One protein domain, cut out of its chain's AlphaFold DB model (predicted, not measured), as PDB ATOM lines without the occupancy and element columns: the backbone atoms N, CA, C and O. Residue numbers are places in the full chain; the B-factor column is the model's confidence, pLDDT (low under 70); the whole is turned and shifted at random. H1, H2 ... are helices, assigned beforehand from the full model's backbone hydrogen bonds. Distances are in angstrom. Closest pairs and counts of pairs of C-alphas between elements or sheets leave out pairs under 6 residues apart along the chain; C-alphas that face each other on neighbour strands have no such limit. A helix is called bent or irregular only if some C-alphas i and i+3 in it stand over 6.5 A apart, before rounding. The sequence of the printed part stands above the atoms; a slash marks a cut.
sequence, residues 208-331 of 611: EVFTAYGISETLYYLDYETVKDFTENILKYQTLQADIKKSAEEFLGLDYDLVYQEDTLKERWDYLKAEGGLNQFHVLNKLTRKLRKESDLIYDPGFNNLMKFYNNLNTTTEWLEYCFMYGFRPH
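This is residues 208 to 331 of the 611 residues of an uncharacterized protein of Candidatus Methanofastidiosum methylthiophilus (UniProt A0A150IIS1). A long rod: the bent helix H3 runs along much of it, its arm H3a forming a splayed hairpin with H2, and H6 packs on H2 to complete a loose up-and-down bundle, each helix running against the one before. Towards the other end, H5 packs between arm H3b and the short H1, with short H4 at the tip; residues 245 to 251 stick out at the bundle's far end. The printed part has 124 residues with six named helices, H1 to H6 in chain order, and no named strand: all helix, loose, radius of gyration of the C-alphas 17.9 A, spans 62 by 26 by 24 A.

H3, residues 257 to 293, was assigned as one helix by its hydrogen bonds but is bent, C-alphas 274 and 277 being 7.3 A apart; arms H3a, 257 to 274, and H3b, 277 to 293, stand at a steep tilt of 61 degrees. H3a, with residues 265 to 272 alone, touches H2, residues 217 to 248, opposite ways at a steep 39 degrees; the closest C-alphas are Leu 272 and Asp 223, 7.0 A. H2 touches H6, residues 313 to 326, the same way at a shallow 22 degrees; closest C-alphas Phe 230 and Leu 320, 7.7 A. H3b touches H5, residues 301 to 311, at Gln 280 and Tyr 310, closest C-alphas 5.4 A apart. H5 touches H1, residues 208 to 212, at Gly 302 and Val 209, closest C-alphas 6.1 A apart. H4, residues 295 to 299, and H5 touch only at the corner, only just, with 3 pairs of C-alphas within 8 A; the closest are Leu 297 and Phe 303, 6.5 A. Every O i to N i+4 pair is within hydrogen-bond range in H1, H3b, H5 and H6, against 25 of 28 in H2, 10 of 14 in H3a and 0 of 1 in H4, which has 2 of 2 O i to N i+3 pairs.

H2 spans 41.5 A, with a kink of 26 degrees near residue 226; H3a spans 26.8 A, H3b 25.0 A and H6 19.7 A. C-alpha 208 is at (-41.350, -26.052, 5.693) and C-alpha 326 at (-11.433, -27.621, 23.620).

The farthest C-alphas, Glu 250 and Lys 293, are 62.7 A apart. The printed part has no cut and no long link. Mean pLDDT of the printed part is 75.5; residues 234 to 266, 268 to 269 and 276 to 278 are under 70.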
ATOM      1  N   GLU A 208     -40.087 -26.701   6.045       90.25
ATOM      2  CA  GLU A 208     -41.350 -26.052   5.693       90.25
ATOM      3  C   GLU A 208     -41.711 -24.926   6.668       90.25
ATOM      4  O   GLU A 208     -42.367 -23.959   6.279       90.25
ATOM      5  N   VAL A 209     -41.249 -25.005   7.921       89.75
ATOM      6  CA  VAL A 209     -41.450 -23.963   8.935       89.75
ATOM      7  C   VAL A 209     -40.679 -22.694   8.565       89.75
ATOM      8  O   VAL A 209     -41.215 -21.589   8.690       89.75
ATOM      9  N   PHE A 210     -39.449 -22.817   8.058       90.00
ATOM     10  CA  PHE A 210     -38.666 -21.665   7.598       90.00
ATOM     11  C   PHE A 210     -39.374 -20.972   6.437       90.00
ATOM     12  O   PHE A 210     -39.604 -19.757   6.486       90.00
ATOM     13  N   THR A 211     -39.817 -21.759   5.456       87.44
ATOM     14  CA  THR A 211     -40.561 -21.274   4.289       87.44
ATOM     15  C   THR A 211     -41.890 -20.625   4.693       87.44
ATOM     16  O   THR A 211     -42.185 -19.504   4.269       87.44
ATOM     17  N   ALA A 212     -42.661 -21.241   5.596       87.50
ATOM     18  CA  ALA A 212     -43.945 -20.724   6.086       87.50
ATOM     19  C   ALA A 212     -43.824 -19.369   6.812       87.50
ATOM     20  O   ALA A 212     -44.734 -18.527   6.773       87.50
ATOM     21  N   TYR A 213     -42.683 -19.105   7.456       88.94
ATOM     22  CA  TYR A 213     -42.390 -17.816   8.092       88.94
ATOM     23  C   TYR A 213     -41.526 -16.883   7.230       88.94
ATOM     24  O   TYR A 213     -41.142 -15.792   7.672       88.94
ATOM     25  N   GLY A 214     -41.324 -17.251   5.962       82.31
ATOM     26  CA  GLY A 214     -40.669 -16.451   4.936       82.31
ATOM     27  C   GLY A 214     -39.169 -16.283   5.154       82.31
ATOM     28  O   GLY A 214     -38.611 -15.279   4.720       82.31
ATOM     29  N   ILE A 215     -38.514 -17.178   5.882       86.00
ATOM     30  CA  ILE A 215     -37.053 -17.189   5.979       86.00
ATOM     31  C   ILE A 215     -36.511 -17.807   4.688       86.00
ATOM     32  O   ILE A 215     -37.098 -18.753   4.175       86.00
ATOM     33  N   SER A 216     -35.453 -17.222   4.121       83.69
ATOM     34  CA  SER A 216     -34.887 -17.741   2.878       83.69
ATOM     35  C   SER A 216     -34.274 -19.116   3.105       83.69
ATOM     36  O   SER A 216     -33.669 -19.376   4.144       83.69
ATOM     37  N   GLU A 217     -34.371 -19.957   2.083       80.81
ATOM     38  CA  GLU A 217     -33.707 -21.259   2.012       80.81
ATOM     39  C   GLU A 217     -32.199 -21.142   2.303       80.81
ATOM     40  O   GLU A 217     -31.628 -21.922   3.058       80.81
ATOM     41  N   THR A 218     -31.559 -20.072   1.824       80.56
ATOM     42  CA  THR A 218     -30.155 -19.762   2.128       80.56
ATOM     43  C   THR A 218     -29.870 -19.668   3.631       80.56
ATOM     44  O   THR A 218     -28.870 -20.205   4.091       80.56
ATOM     45  N   LEU A 219     -30.735 -19.011   4.413       80.62
ATOM     46  CA  LEU A 219     -30.550 -18.901   5.865       80.62
ATOM     47  C   LEU A 219     -30.860 -20.216   6.586       80.62
ATOM     48  O   LEU A 219     -30.248 -20.499   7.609       80.62
ATOM     49  N   TYR A 220     -31.771 -21.036   6.056       84.06
ATOM     50  CA  TYR A 220     -31.994 -22.388   6.569       84.06
ATOM     51  C   TYR A 220     -30.710 -23.230   6.486       84.06
ATOM     52  O   TYR A 220     -30.245 -23.731   7.509       84.06
ATOM     53  N   TYR A 221     -30.077 -23.303   5.312       80.44
ATOM     54  CA  TYR A 221     -28.853 -24.092   5.147       80.44
ATOM     55  C   TYR A 221     -27.650 -23.502   5.899       80.44
ATOM     56  O   TYR A 221     -26.889 -24.229   6.545       80.44
ATOM     57  N   LEU A 222     -27.473 -22.178   5.843       77.31
ATOM     58  CA  LEU A 222     -26.309 -21.525   6.444       77.31
ATOM     59  C   LEU A 222     -26.390 -21.425   7.967       77.31
ATOM     60  O   LEU A 222     -25.384 -21.661   8.624       77.31
ATOM     61  N   ASP A 223     -27.556 -21.107   8.534       83.06
ATOM     62  CA  ASP A 223     -27.681 -20.962   9.985       83.06
ATOM     63  C   ASP A 223     -28.089 -22.294  10.630       83.06
ATOM     64  O   ASP A 223     -27.394 -22.798  11.513       83.06
ATOM     65  N   TYR A 224     -29.216 -22.878  10.210       86.75
ATOM     66  CA  TYR A 224     -29.820 -24.016  10.909       86.75
ATOM     67  C   TYR A 224     -29.125 -25.341  10.619       86.75
ATOM     68  O   TYR A 224     -28.643 -25.975  11.557       86.75
ATOM     69  N   GLU A 225     -29.034 -25.747   9.350       84.69
ATOM     70  CA  GLU A 225     -28.401 -27.023   8.998       84.69
ATOM     71  C   GLU A 225     -26.926 -27.033   9.388       84.69
ATOM     72  O   GLU A 225     -26.450 -28.036   9.895       84.69
ATOM     73  N   THR A 226     -26.218 -25.906   9.273       79.75
ATOM     74  CA  THR A 226     -24.828 -25.823   9.745       79.75
ATOM     75  C   THR A 226     -24.736 -26.054  11.255       79.75
ATOM     76  O   THR A 226     -23.970 -26.908  11.691       79.75
ATOM     77  N   VAL A 227     -25.527 -25.358  12.081       83.38
ATOM     78  CA  VAL A 227     -25.509 -25.570  13.542       83.38
ATOM     79  C   VAL A 227     -25.930 -26.993  13.912       83.38
ATOM     80  O   VAL A 227     -25.334 -27.588  14.815       83.38
ATOM     81  N   LYS A 228     -26.940 -27.540  13.236       85.94
ATOM     82  CA  LYS A 228     -27.429 -28.904  13.440       85.94
ATOM     83  C   LYS A 228     -26.352 -29.930  13.098       85.94
ATOM     84  O   LYS A 228     -25.998 -30.726  13.962       85.94
ATOM     85  N   ASP A 229     -25.777 -29.839  11.904       79.62
ATOM     86  CA  ASP A 229     -24.702 -30.701  11.412       79.62
ATOM     87  C   ASP A 229     -23.487 -30.636  12.339       79.62
ATOM     88  O   ASP A 229     -22.966 -31.665  12.753       79.62
ATOM     89  N   PHE A 230     -23.092 -29.445  12.794       75.56
ATOM     90  CA  PHE A 230     -22.044 -29.302  13.804       75.56
ATOM     91  C   PHE A 230     -22.408 -29.965  15.132       75.56
ATOM     92  O   PHE A 230     -21.581 -30.652  15.726       75.56
ATOM     93  N   THR A 231     -23.627 -29.757  15.626       75.50
ATOM     94  CA  THR A 231     -24.057 -30.332  16.903       75.50
ATOM     95  C   THR A 231     -24.050 -31.861  16.823       75.50
ATOM     96  O   THR A 231     -23.518 -32.514  17.718       75.50
ATOM     97  N   GLU A 232     -24.560 -32.432  15.729       78.12
ATOM     98  CA  GLU A 232     -24.589 -33.875  15.470       78.12
ATOM     99  C   GLU A 232     -23.193 -34.457  15.211       78.12
ATOM    100  O   GLU A 232     -22.851 -35.516  15.743       78.12
ATOM    101  N   ASN A 233     -22.362 -33.777  14.421       70.00
ATOM    102  CA  ASN A 233     -21.031 -34.257  14.070       70.00
ATOM    103  C   ASN A 233     -20.062 -34.123  15.228       70.00
ATOM    104  O   ASN A 233     -19.326 -35.066  15.462       70.00
ATOM    105  N   ILE A 234     -20.074 -33.043  16.011       67.44
ATOM    106  CA  ILE A 234     -19.203 -32.939  17.189       67.44
ATOM    107  C   ILE A 234     -19.466 -34.112  18.161       67.44
ATOM    108  O   ILE A 234     -18.524 -34.668  18.727       67.44
ATOM    109  N   LEU A 235     -20.725 -34.541  18.306       62.47
ATOM    110  CA  LEU A 235     -21.098 -35.754  19.045       62.47
ATOM    111  C   LEU A 235     -20.477 -37.022  18.426       62.47
ATOM    112  O   LEU A 235     -19.894 -37.830  19.148       62.47
ATOM    113  N   LYS A 236     -20.535 -37.182  17.097       65.69
ATOM    114  CA  LYS A 236     -19.908 -38.312  16.376       65.69
ATOM    115  C   LYS A 236     -18.377 -38.294  16.462       65.69
ATOM    116  O   LYS A 236     -17.779 -39.333  16.726       65.69
ATOM    117  N   TYR A 237     -17.751 -37.128  16.302       61.94
ATOM    118  CA  TYR A 237     -16.308 -36.902  16.413       61.94
ATOM    119  C   TYR A 237     -15.779 -37.306  17.790       61.94
ATOM    120  O   TYR A 237     -14.651 -37.771  17.885       61.94
ATOM    121  N   GLN A 238     -16.571 -37.190  18.860       58.25
ATOM    122  CA  GLN A 238     -16.171 -37.684  20.178       58.25
ATOM    123  C   GLN A 238     -16.215 -39.198  20.308       58.25
ATOM    124  O   GLN A 238     -15.283 -39.770  20.871       58.25
ATOM    125  N   THR A 239     -17.268 -39.840  19.800       58.91
ATOM    126  CA  THR A 239     -17.334 -41.306  19.736       58.91
ATOM    127  C   THR A 239     -16.138 -41.825  18.944       58.91
ATOM    128  O   THR A 239     -15.393 -42.674  19.422       58.91
ATOM    129  N   LEU A 240     -15.860 -41.185  17.805       55.34
ATOM    130  CA  LEU A 240     -14.741 -41.523  16.940       55.34
ATOM    131  C   LEU A 240     -13.380 -41.214  17.578       55.34
ATOM    132  O   LEU A 240     -12.484 -42.031  17.468       55.34
ATOM    133  N   GLN A 241     -13.185 -40.095  18.286       55.69
ATOM    134  CA  GLN A 241     -11.931 -39.819  19.002       55.69
ATOM    135  C   GLN A 241     -11.716 -40.764  20.187       55.69
ATOM    136  O   GLN A 241     -10.573 -41.109  20.472       55.69
ATOM    137  N   ALA A 242     -12.771 -41.190  20.884       57.31
ATOM    138  CA  ALA A 242     -12.664 -42.200  21.932       57.31
ATOM    139  C   ALA A 242     -12.251 -43.559  21.342       57.31
ATOM    140  O   ALA A 242     -11.358 -44.210  21.884       57.31
ATOM    141  N   ASP A 243     -12.825 -43.927  20.195       53.56
ATOM    142  CA  ASP A 243     -12.509 -45.158  19.470       53.56
ATOM    143  C   ASP A 243     -11.128 -45.104  18.801       53.56
ATOM    144  O   ASP A 243     -10.371 -46.066  18.895       53.56
ATOM    145  N   ILE A 244     -10.737 -43.969  18.213       55.84
ATOM    146  CA  ILE A 244      -9.405 -43.726  17.643       55.84
ATOM    147  C   ILE A 244      -8.368 -43.672  18.751       55.84
ATOM    148  O   ILE A 244      -7.301 -44.222  18.570       55.84
ATOM    149  N   LYS A 245      -8.625 -43.064  19.911       54.62
ATOM    150  CA  LYS A 245      -7.655 -43.075  21.018       54.62
ATOM    151  C   LYS A 245      -7.446 -44.492  21.554       54.62
ATOM    152  O   LYS A 245      -6.317 -44.871  21.833       54.62
ATOM    153  N   LYS A 246      -8.518 -45.284  21.603       53.12
ATOM    154  CA  LYS A 246      -8.482 -46.716  21.922       53.12
ATOM    155  C   LYS A 246      -7.788 -47.553  20.833       53.12
ATOM    156  O   LYS A 246      -7.137 -48.530  21.163       53.12
ATOM    157  N   SER A 247      -7.885 -47.149  19.563       51.38
ATOM    158  CA  SER A 247      -7.299 -47.861  18.413       51.38
ATOM    159  C   SER A 247      -5.888 -47.388  18.046       51.38
ATOM    160  O   SER A 247      -5.113 -48.162  17.512       51.38
ATOM    161  N   ALA A 248      -5.508 -46.147  18.346       51.50
ATOM    162  CA  ALA A 248      -4.177 -45.571  18.138       51.50
ATOM    163  C   ALA A 248      -3.196 -46.005  19.235       51.50
ATOM    164  O   ALA A 248      -1.987 -46.003  19.019       51.50
ATOM    165  N   GLU A 249      -3.717 -46.436  20.388       51.34
ATOM    166  CA  GLU A 249      -2.979 -47.274  21.337       51.34
ATOM    167  C   GLU A 249      -2.668 -48.671  20.750       51.34
ATOM    168  O   GLU A 249      -1.761 -49.340  21.242       51.34
ATOM    169  N   GLU A 250      -3.339 -49.081  19.662       51.84
ATOM    170  CA  GLU A 250      -3.147 -50.379  19.001       51.84
ATOM    171  C   GLU A 250      -2.493 -50.294  17.602       51.84
ATOM    172  O   GLU A 250      -1.719 -51.188  17.275       51.84
ATOM    173  N   PHE A 251      -2.692 -49.249  16.784       51.94
ATOM    174  CA  PHE A 251      -2.130 -49.144  15.424       51.94
ATOM    175  C   PHE A 251      -2.049 -47.690  14.902       51.94
ATOM    176  O   PHE A 251      -3.000 -46.917  15.003       51.94
ATOM    177  N   LEU A 252      -0.918 -47.323  14.284       50.56
ATOM    178  CA  LEU A 252      -0.707 -46.026  13.620       50.56
ATOM    179  C   LEU A 252      -1.173 -46.056  12.159       50.56
ATOM    180  O   LEU A 252      -0.635 -46.804  11.345       50.56
ATOM    181  N   GLY A 253      -2.099 -45.160  11.825       50.59
ATOM    182  CA  GLY A 253      -2.484 -44.821  10.456       50.59
ATOM    183  C   GLY A 253      -3.703 -43.903  10.466       50.59
ATOM    184  O   GLY A 253      -4.825 -44.389  10.406       50.59
ATOM    185  N   LEU A 254      -3.500 -42.592  10.627       51.34
ATOM    186  CA  LEU A 254      -4.603 -41.624  10.613       51.34
ATOM    187  C   LEU A 254      -5.081 -41.355   9.178       51.34
ATOM    188  O   LEU A 254      -4.272 -41.144   8.274       51.34
ATOM    189  N   ASP A 255      -6.404 -41.384   9.031       51.12
ATOM    190  CA  ASP A 255      -7.182 -41.406   7.792       51.12
ATOM    191  C   ASP A 255      -7.381 -39.995   7.202       51.12
ATOM    192  O   ASP A 255      -7.709 -39.044   7.917       51.12
ATOM    193  N   TYR A 256      -7.172 -39.851   5.893       39.59
ATOM    194  CA  TYR A 256      -7.097 -38.572   5.162       39.59
ATOM    195  C   TYR A 256      -8.459 -37.841   5.081       39.59
ATOM    196  O   TYR A 256      -8.504 -36.621   4.919       39.59
ATOM    197  N   ASP A 257      -9.571 -38.566   5.263       49.94
ATOM    198  CA  ASP A 257     -10.947 -38.046   5.195       49.94
ATOM    199  C   ASP A 257     -11.328 -37.118   6.366       49.94
ATOM    200  O   ASP A 257     -12.208 -36.264   6.226       49.94
ATOM    201  N   LEU A 258     -10.638 -37.223   7.508       48.78
ATOM    202  CA  LEU A 258     -10.852 -36.342   8.666       48.78
ATOM    203  C   LEU A 258     -10.368 -34.906   8.408       48.78
ATOM    204  O   LEU A 258     -10.980 -33.958   8.892       48.78
ATOM    205  N   VAL A 259      -9.306 -34.742   7.612       45.56
ATOM    206  CA  VAL A 259      -8.698 -33.432   7.320       45.56
ATOM    207  C   VAL A 259      -9.579 -32.613   6.365       45.56
ATOM    208  O   VAL A 259      -9.736 -31.410   6.544       45.56
ATOM    209  N   TYR A 260     -10.232 -33.259   5.390       45.00
ATOM    210  CA  TYR A 260     -11.083 -32.576   4.402       45.00
ATOM    211  C   TYR A 260     -12.406 -32.049   4.996       45.00
ATOM    212  O   TYR A 260     -12.937 -31.017   4.571       45.00
ATOM    213  N   GLN A 261     -12.947 -32.730   6.011       57.25
ATOM    214  CA  GLN A 261     -14.127 -32.247   6.736       57.25
ATOM    215  C   GLN A 261     -13.809 -31.028   7.615       57.25
ATOM    216  O   GLN A 261     -14.669 -30.162   7.773       57.25
ATOM    217  N   GLU A 262     -12.585 -30.916   8.137       56.72
ATOM    218  CA  GLU A 262     -12.168 -29.808   9.000       56.72
ATOM    219  C   GLU A 262     -12.147 -28.462   8.254       56.72
ATOM    220  O   GLU A 262     -12.681 -27.476   8.765       56.72
ATOM    221  N   ASP A 263     -11.637 -28.428   7.018       57.91
ATOM    222  CA  ASP A 263     -11.574 -27.205   6.202       57.91
ATOM    223  C   ASP A 263     -12.972 -26.695   5.806       57.91
ATOM    224  O   ASP A 263     -13.278 -25.509   5.952       57.91
ATOM    225  N   THR A 264     -13.870 -27.597   5.396       65.56
ATOM    226  CA  THR A 264     -15.248 -27.235   5.008       65.56
ATOM    227  C   THR A 264     -16.069 -26.748   6.211       65.56
ATOM    228  O   THR A 264     -16.880 -25.824   6.103       65.56
ATOM    229  N   LEU A 265     -15.857 -27.355   7.383       63.59
ATOM    230  CA  LEU A 265     -16.467 -26.919   8.639       63.59
ATOM    231  C   LEU A 265     -15.923 -25.553   9.066       63.59
ATOM    232  O   LEU A 265     -16.701 -24.699   9.488       63.59
ATOM    233  N   LYS A 266     -14.620 -25.314   8.906       67.69
ATOM    234  CA  LYS A 266     -13.975 -24.042   9.242       67.69
ATOM    235  C   LYS A 266     -14.471 -22.879   8.381       67.69
ATOM    236  O   LYS A 266     -14.751 -21.817   8.924       67.69
ATOM    237  N   GLU A 267     -14.674 -23.077   7.080       70.00
ATOM    238  CA  GLU A 267     -15.255 -22.045   6.205       70.00
ATOM    239  C   GLU A 267     -16.700 -21.691   6.600       70.00
ATOM    240  O   GLU A 267     -17.055 -20.515   6.723       70.00
ATOM    241  N   ARG A 268     -17.540 -22.705   6.859       69.00
ATOM    242  CA  ARG A 268     -18.919 -22.501   7.344       69.00
ATOM    243  C   ARG A 268     -18.948 -21.825   8.716       69.00
ATOM    244  O   ARG A 268     -19.805 -20.983   8.985       69.00
ATOM    245  N   TRP A 269     -18.000 -22.179   9.574       67.50
ATOM    246  CA  TRP A 269     -17.791 -21.572  10.880       67.50
ATOM    247  C   TRP A 269     -17.410 -20.089  10.780       67.50
ATOM    248  O   TRP A 269     -18.037 -19.247  11.429       67.50
ATOM    249  N   ASP A 270     -16.432 -19.751   9.939       74.38
ATOM    250  CA  ASP A 270     -15.990 -18.373   9.727       74.38
ATOM    251  C   ASP A 270     -17.133 -17.507   9.172       74.38
ATOM    252  O   ASP A 270     -17.320 -16.367   9.614       74.38
ATOM    253  N   TYR A 271     -17.972 -18.071   8.294       73.94
ATOM    254  CA  TYR A 271     -19.204 -17.423   7.844       73.94
ATOM    255  C   TYR A 271     -20.191 -17.168   8.994       73.94
ATOM    256  O   TYR A 271     -20.635 -16.033   9.177       73.94
ATOM    257  N   LEU A 272     -20.520 -18.185   9.805       72.69
ATOM    258  CA  LEU A 272     -21.423 -18.033  10.957       72.69
ATOM    259  C   LEU A 272     -20.931 -16.953  11.928       72.69
ATOM    260  O   LEU A 272     -21.724 -16.159  12.440       72.69
ATOM    261  N   LYS A 273     -19.618 -16.892  12.156       70.50
ATOM    262  CA  LYS A 273     -18.983 -15.897  13.022       70.50
ATOM    263  C   LYS A 273     -19.075 -14.478  12.452       70.50
ATOM    264  O   LYS A 273     -19.263 -13.533  13.221       70.50
ATOM    265  N   ALA A 274     -18.955 -14.322  11.134       74.44
ATOM    266  CA  ALA A 274     -19.032 -13.028  10.461       74.44
ATOM    267  C   ALA A 274     -20.478 -12.515  10.314       74.44
ATOM    268  O   ALA A 274     -20.768 -11.369  10.659       74.44
ATOM    269  N   GLU A 275     -21.394 -13.369   9.850       72.56
ATOM    270  CA  GLU A 275     -22.727 -12.967   9.378       72.56
ATOM    271  C   GLU A 275     -23.874 -13.392  10.312       72.56
ATOM    272  O   GLU A 275     -24.931 -12.749  10.341       72.56
ATOM    273  N   GLY A 276     -23.681 -14.417  11.151       66.50
ATOM    274  CA  GLY A 276     -24.737 -14.996  11.993       66.50
ATOM    275  C   GLY A 276     -25.389 -13.989  12.948       66.50
ATOM    276  O   GLY A 276     -26.606 -13.999  13.148       66.50
ATOM    277  N   GLY A 277     -24.615 -13.033  13.473       68.00
ATOM    278  CA  GLY A 277     -25.142 -11.966  14.332       68.00
ATOM    279  C   GLY A 277     -26.028 -10.948  13.599       68.00
ATOM    280  O   GLY A 277     -26.995 -10.436  14.178       68.00
ATOM    281  N   LEU A 278     -25.729 -10.654  12.328       67.19
ATOM    282  CA  LEU A 278     -26.539  -9.774  11.480       67.19
ATOM    283  C   LEU A 278     -27.832 -10.482  11.057       67.19
ATOM    284  O   LEU A 278     -28.921  -9.911  11.213       67.19
ATOM    285  N   ASN A 279     -27.720 -11.744  10.635       79.00
ATOM    286  CA  ASN A 279     -28.844 -12.605  10.264       79.00
ATOM    287  C   ASN A 279     -29.811 -12.793  11.436       79.00
ATOM    288  O   ASN A 279     -31.006 -12.512  11.303       79.00
ATOM    289  N   GLN A 280     -29.288 -13.126  12.623       84.62
ATOM    290  CA  GLN A 280     -30.060 -13.240  13.861       84.62
ATOM    291  C   GLN A 280     -30.951 -12.015  14.090       84.62
ATOM    292  O   GLN A 280     -32.159 -12.134  14.311       84.62
ATOM    293  N   PHE A 281     -30.363 -10.817  14.073       83.44
ATOM    294  CA  PHE A 281     -31.108  -9.603  14.386       83.44
ATOM    295  C   PHE A 281     -32.170  -9.289  13.325       83.44
ATOM    296  O   PHE A 281     -33.271  -8.841  13.663       83.44
ATOM    297  N   HIS A 282     -31.859  -9.520  12.047       85.94
ATOM    298  CA  HIS A 282     -32.797  -9.324  10.946       85.94
ATOM    299  C   HIS A 282     -33.993 -10.282  11.045       85.94
ATOM    300  O   HIS A 282     -35.147  -9.836  11.046       85.94
ATOM    301  N   VAL A 283     -33.729 -11.582  11.203       88.50
ATOM    302  CA  VAL A 283     -34.761 -12.624  11.281       88.50
ATOM    303  C   VAL A 283     -35.641 -12.437  12.513       88.50
ATOM    304  O   VAL A 283     -36.864 -12.407  12.389       88.50
ATOM    305  N   LEU A 284     -35.059 -12.195  13.693       89.81
ATOM    306  CA  LEU A 284     -35.842 -11.955  14.910       89.81
ATOM    307  C   LEU A 284     -36.769 -10.742  14.779       89.81
ATOM    308  O   LEU A 284     -37.910 -10.779  15.246       89.81
ATOM    309  N   ASN A 285     -36.321  -9.667  14.123       88.31
ATOM    310  CA  ASN A 285     -37.180  -8.520  13.833       88.31
ATOM    311  C   ASN A 285     -38.330  -8.893  12.890       88.31
ATOM    312  O   ASN A 285     -39.466  -8.473  13.122       88.31
ATOM    313  N   LYS A 286     -38.063  -9.683  11.846       90.38
ATOM    314  CA  LYS A 286     -39.087 -10.166  10.911       90.38
ATOM    315  C   LYS A 286     -40.142 -11.015  11.622       90.38
ATOM    316  O   LYS A 286     -41.330 -10.702  11.529       90.38
ATOM    317  N   LEU A 287     -39.713 -12.013  12.391       91.12
ATOM    318  CA  LEU A 287     -40.598 -12.898  13.151       91.12
ATOM    319  C   LEU A 287     -41.416 -12.119  14.190       91.12
ATOM    320  O   LEU A 287     -42.632 -12.276  14.262       91.12
ATOM    321  N   THR A 288     -40.792 -11.186  14.917       89.38
ATOM    322  CA  THR A 288     -41.490 -10.334  15.898       89.38
ATOM    323  C   THR A 288     -42.561  -9.453  15.242       89.38
ATOM    324  O   THR A 288     -43.634  -9.242  15.811       89.38
ATOM    325  N   ARG A 289     -42.313  -8.934  14.031       89.19
ATOM    326  CA  ARG A 289     -43.319  -8.169  13.271       89.19
ATOM    327  C   ARG A 289     -44.476  -9.043  12.808       89.19
ATOM    328  O   ARG A 289     -45.607  -8.561  12.839       89.19
ATOM    329  N   LYS A 290     -44.209 -10.287  12.395       90.44
ATOM    330  CA  LYS A 290     -45.255 -11.246  12.016       90.44
ATOM    331  C   LYS A 290     -46.124 -11.600  13.223       90.44
ATOM    332  O   LYS A 290     -47.330 -11.400  13.163       90.44
ATOM    333  N   LEU A 291     -45.506 -11.923  14.361       89.38
ATOM    334  CA  LEU A 291     -46.198 -12.178  15.631       89.38
ATOM    335  C   LEU A 291     -47.121 -11.032  16.068       89.38
ATOM    336  O   LEU A 291     -48.181 -11.248  16.641       89.38
ATOM    337  N   ARG A 292     -46.729  -9.781  15.805       86.31
ATOM    338  CA  ARG A 292     -47.566  -8.614  16.116       86.31
ATOM    339  C   ARG A 292     -48.829  -8.540  15.251       86.31
ATOM    340  O   ARG A 292     -49.813  -7.958  15.701       86.31
ATOM    341  N   LYS A 293     -48.783  -9.049  14.019       88.81
ATOM    342  CA  LYS A 293     -49.938  -9.105  13.110       88.81
ATOM    343  C   LYS A 293     -50.803 -10.338  13.372       88.81
ATOM    344  O   LYS A 293     -52.016 -10.252  13.246       88.81
ATOM    345  N   GLU A 294     -50.171 -11.441  13.753       91.00
ATOM    346  CA  GLU A 294     -50.778 -12.756  13.944       91.00
ATOM    347  C   GLU A 294     -50.475 -13.231  15.375       91.00
ATOM    348  O   GLU A 294     -49.522 -13.972  15.615       91.00
ATOM    349  N   SER A 295     -51.249 -12.753  16.354       86.75
ATOM    350  CA  SER A 295     -50.975 -13.014  17.777       86.75
ATOM    351  C   SER A 295     -51.066 -14.487  18.159       86.75
ATOM    352  O   SER A 295     -50.412 -14.898  19.114       86.75
ATOM    353  N   ASP A 296     -51.841 -15.275  17.417       89.94
ATOM    354  CA  ASP A 296     -52.069 -16.694  17.702       89.94
ATOM    355  C   ASP A 296     -50.819 -17.552  17.450       89.94
ATOM    356  O   ASP A 296     -50.711 -18.651  17.992       89.94
ATOM    357  N   LEU A 297     -49.813 -17.013  16.745       90.69
ATOM    358  CA  LEU A 297     -48.514 -17.665  16.549       90.69
ATOM    359  C   LEU A 297     -47.768 -17.950  17.862       90.69
ATOM    360  O   LEU A 297     -46.877 -18.791  17.869       90.69
ATOM    361  N   ILE A 298     -48.126 -17.313  18.988       88.12
ATOM    362  CA  ILE A 298     -47.560 -17.674  20.305       88.12
ATOM    363  C   ILE A 298     -47.825 -19.141  20.683       88.12
ATOM    364  O   ILE A 298     -47.093 -19.713  21.494       88.12
ATOM    365  N   TYR A 299     -48.877 -19.741  20.120       89.81
ATOM    366  CA  TYR A 299     -49.265 -21.128  20.366       89.81
ATOM    367  C   TYR A 299     -48.700 -22.099  19.324       89.81
ATOM    368  O   TYR A 299     -48.855 -23.305  19.491       89.81
ATOM    369  N   ASP A 300     -48.028 -21.597  18.284       91.12
ATOM    370  CA  ASP A 300     -47.457 -22.415  17.220       91.12
ATOM    371  C   ASP A 300     -46.081 -22.979  17.641       91.12
ATOM    372  O   ASP A 300     -45.135 -22.215  17.878       91.12
ATOM    373  N   PRO A 301     -45.921 -24.313  17.749       90.19
ATOM    374  CA  PRO A 301     -44.654 -24.921  18.150       90.19
ATOM    375  C   PRO A 301     -43.498 -24.637  17.180       90.19
ATOM    376  O   PRO A 301     -42.370 -24.429  17.632       90.19
ATOM    377  N   GLY A 302     -43.768 -24.594  15.872       90.88
ATOM    378  CA  GLY A 302     -42.771 -24.318  14.841       90.88
ATOM    379  C   GLY A 302     -42.258 -22.886  14.945       90.88
ATOM    380  O   GLY A 302     -41.048 -22.662  15.001       90.88
ATOM    381  N   PHE A 303     -43.170 -21.920  15.094       91.12
ATOM    382  CA  PHE A 303     -42.806 -20.523  15.352       91.12
ATOM    383  C   PHE A 303     -41.978 -20.375  16.638       91.12
ATOM    384  O   PHE A 303     -40.967 -19.666  16.667       91.12
ATOM    385  N   ASN A 304     -42.378 -21.074  17.703       89.81
ATOM    386  CA  ASN A 304     -41.700 -21.035  18.997       89.81
ATOM    387  C   ASN A 304     -40.273 -21.592  18.919       89.81
ATOM    388  O   ASN A 304     -39.344 -20.977  19.454       89.81
ATOM    389  N   ASN A 305     -40.077 -22.724  18.242       91.12
ATOM    390  CA  ASN A 305     -38.754 -23.313  18.045       91.12
ATOM    391  C   ASN A 305     -37.860 -22.409  17.194       91.12
ATOM    392  O   ASN A 305     -36.710 -22.169  17.560       91.12
ATOM    393  N   LEU A 306     -38.411 -21.823  16.131       90.81
ATOM    394  CA  LEU A 306     -37.704 -20.889  15.263       90.81
ATOM    395  C   LEU A 306     -37.247 -19.626  16.008       90.81
ATOM    396  O   LEU A 306     -36.091 -19.213  15.903       90.81
ATOM    397  N   MET A 307     -38.126 -19.044  16.831       89.75
ATOM    398  CA  MET A 307     -37.789 -17.910  17.697       89.75
ATOM    399  C   MET A 307     -36.684 -18.259  18.700       89.75
ATOM    400  O   MET A 307     -35.766 -17.462  18.898       89.75
ATOM    401  N   LYS A 308     -36.745 -19.443  19.324       89.06
ATOM    402  CA  LYS A 308     -35.715 -19.913  20.264       89.06
ATOM    403  C   LYS A 308     -34.371 -20.137  19.581       89.06
ATOM    404  O   LYS A 308     -33.360 -19.732  20.151       89.06
ATOM    405  N   PHE A 309     -34.358 -20.749  18.398       90.50
ATOM    406  CA  PHE A 309     -33.144 -20.984  17.618       90.50
ATOM    407  C   PHE A 309     -32.443 -19.660  17.309       90.50
ATOM    408  O   PHE A 309     -31.349 -19.408  17.812       90.50
ATOM    409  N   TYR A 310     -33.123 -18.749  16.605       90.44
ATOM    410  CA  TYR A 310     -32.517 -17.472  16.242       90.44
ATOM    411  C   TYR A 310     -32.170 -16.632  17.468       90.44
ATOM    412  O   TYR A 310     -31.141 -15.973  17.455       90.44
ATOM    413  N   ASN A 311     -32.931 -16.667  18.568       88.12
ATOM    414  CA  ASN A 311     -32.559 -15.923  19.777       88.12
ATOM    415  C   ASN A 311     -31.249 -16.412  20.421       88.12
ATOM    416  O   ASN A 311     -30.526 -15.612  21.012       88.12
ATOM    417  N   ASN A 312     -30.926 -17.695  20.271       87.25
ATOM    418  CA  ASN A 312     -29.743 -18.317  20.860       87.25
ATOM    419  C   ASN A 312     -28.649 -18.634  19.823       87.25
ATOM    420  O   ASN A 312     -27.680 -19.311  20.164       87.25
ATOM    421  N   LEU A 313     -28.762 -18.141  18.582       87.38
ATOM    422  CA  LEU A 313     -27.793 -18.422  17.516       87.38
ATOM    423  C   LEU A 313     -26.380 -17.961  17.896       87.38
ATOM    424  O   LEU A 313     -25.452 -18.761  17.872       87.38
ATOM    425  N   ASN A 314     -26.216 -16.720  18.370       84.75
ATOM    426  CA  ASN A 314     -24.908 -16.211  18.805       84.75
ATOM    427  C   ASN A 314     -24.316 -16.994  19.984       84.75
ATOM    428  O   ASN A 314     -23.120 -17.257  20.004       84.75
ATOM    429  N   THR A 315     -25.129 -17.378  20.973       85.69
ATOM    430  CA  THR A 315     -24.645 -18.183  22.109       85.69
ATOM    431  C   THR A 315     -24.303 -19.609  21.691       85.69
ATOM    432  O   THR A 315     -23.371 -20.190  22.234       85.69
ATOM    433  N   THR A 316     -25.023 -20.164  20.715       86.81
ATOM    434  CA  THR A 316     -24.718 -21.476  20.132       86.81
ATOM    435  C   THR A 316     -23.449 -21.409  19.289       86.81
ATOM    436  O   THR A 316     -22.620 -22.300  19.373       86.81
ATOM    437  N   THR A 317     -23.236 -20.312  18.566       84.62
ATOM    438  CA  THR A 317     -21.993 -20.043  17.834       84.62
ATOM    439  C   THR A 317     -20.821 -19.945  18.813       84.62
ATOM    440  O   THR A 317     -19.846 -20.665  18.676       84.62
ATOM    441  N   GLU A 318     -20.946 -19.169  19.894       85.81
ATOM    442  CA  GLU A 318     -19.923 -19.094  20.953       85.81
ATOM    443  C   GLU A 318     -19.634 -20.472  21.593       85.81
ATOM    444  O   GLU A 318     -18.496 -20.795  21.929       85.81
ATOM    445  N   TRP A 319     -20.662 -21.314  21.735       86.62
ATOM    446  CA  TRP A 319     -20.524 -22.707  22.166       86.62
ATOM    447  C   TRP A 319     -19.762 -23.582  21.170       86.62
ATOM    448  O   TRP A 319     -18.902 -24.360  21.587       86.62
ATOM    449  N   LEU A 320     -20.049 -23.440  19.878       79.75
ATOM    450  CA  LEU A 320     -19.347 -24.141  18.809       79.75
ATOM    451  C   LEU A 320     -17.866 -23.749  18.771       79.75
ATOM    452  O   LEU A 320     -17.026 -24.643  18.740       79.75
ATOM    453  N   GLU A 321     -17.543 -22.454  18.892       79.62
ATOM    454  CA  GLU A 321     -16.154 -21.960  18.978       79.62
ATOM    455  C   GLU A 321     -15.395 -22.664  20.098       79.62
ATOM    456  O   GLU A 321     -14.293 -23.183  19.919       79.62
ATOM    457  N   TYR A 322     -16.025 -22.719  21.270       80.00
ATOM    458  CA  TYR A 322     -15.442 -23.364  22.430       80.00
ATOM    459  C   TYR A 322     -15.230 -24.865  22.191       80.00
ATOM    460  O   TYR A 322     -14.169 -25.402  22.509       80.00
ATOM    461  N   CYS A 323     -16.223 -25.554  21.628       76.88
ATOM    462  CA  CYS A 323     -16.124 -26.986  21.359       76.88
ATOM    463  C   CYS A 323     -15.072 -27.313  20.297       76.88
ATOM    464  O   CYS A 323     -14.417 -28.345  20.410       76.88
ATOM    465  N   PHE A 324     -14.868 -26.433  19.318       73.50
ATOM    466  CA  PHE A 324     -13.797 -26.562  18.336       73.50
ATOM    467  C   PHE A 324     -12.418 -26.470  19.004       73.50
ATOM    468  O   PHE A 324     -11.546 -27.299  18.769       73.50
ATOM    469  N   MET A 325     -12.234 -25.509  19.913       72.38
ATOM    470  CA  MET A 325     -10.950 -25.296  20.589       72.38
ATOM    471  C   MET A 325     -10.623 -26.339  21.667       72.38
ATOM    472  O   MET A 325      -9.453 -26.638  21.900       72.38
ATOM    473  N   TYR A 326     -11.632 -26.850  22.381       73.25
ATOM    474  CA  TYR A 326     -11.433 -27.621  23.620       73.25
ATOM    475  C   TYR A 326     -12.135 -28.994  23.628       73.25
ATOM    476  O   TYR A 326     -12.147 -29.694  24.652       73.25
ATOM    477  N   GLY A 327     -12.723 -29.385  22.496       71.06
ATOM    478  CA  GLY A 327     -13.586 -30.555  22.346       71.06
ATOM    479  C   GLY A 327     -15.011 -30.309  22.856       71.06
ATOM    480  O   GLY A 327     -15.256 -29.412  23.665       71.06
ATOM    481  N   PHE A 328     -15.963 -31.143  22.417       75.38
ATOM    482  CA  PHE A 328     -17.378 -31.018  22.793       75.38
ATOM    483  C   PHE A 328     -17.573 -30.906  24.301       75.38
ATOM    484  O   PHE A 328     -16.989 -31.657  25.096       75.38
ATOM    485  N   ARG A 329     -18.482 -30.025  24.695       75.00
ATOM    486  CA  ARG A 329     -19.010 -29.955  26.053       75.00
ATOM    487  C   ARG A 329     -20.511 -29.726  25.969       75.00
ATOM    488  O   ARG A 329     -20.924 -28.918  25.156       75.00
ATOM    489  N   PRO A 330     -21.347 -30.300  26.847       77.62
ATOM    490  CA  PRO A 330     -22.787 -30.013  26.833       77.62
ATOM    491  C   PRO A 330     -23.108 -28.534  27.120       77.62
ATOM    492  O   PRO A 330     -24.195 -28.051  26.821       77.62
ATOM    493  N   HIS A 331     -22.183 -27.821  27.761       85.62
ATOM    494  CA  HIS A 331     -22.214 -26.385  28.015       85.62
ATOM    495  C   HIS A 331     -20.833 -25.933  28.505       85.62
ATOM    496  O   HIS A 331     -20.021 -26.761  28.918       85.62
TER     497      HIS A 331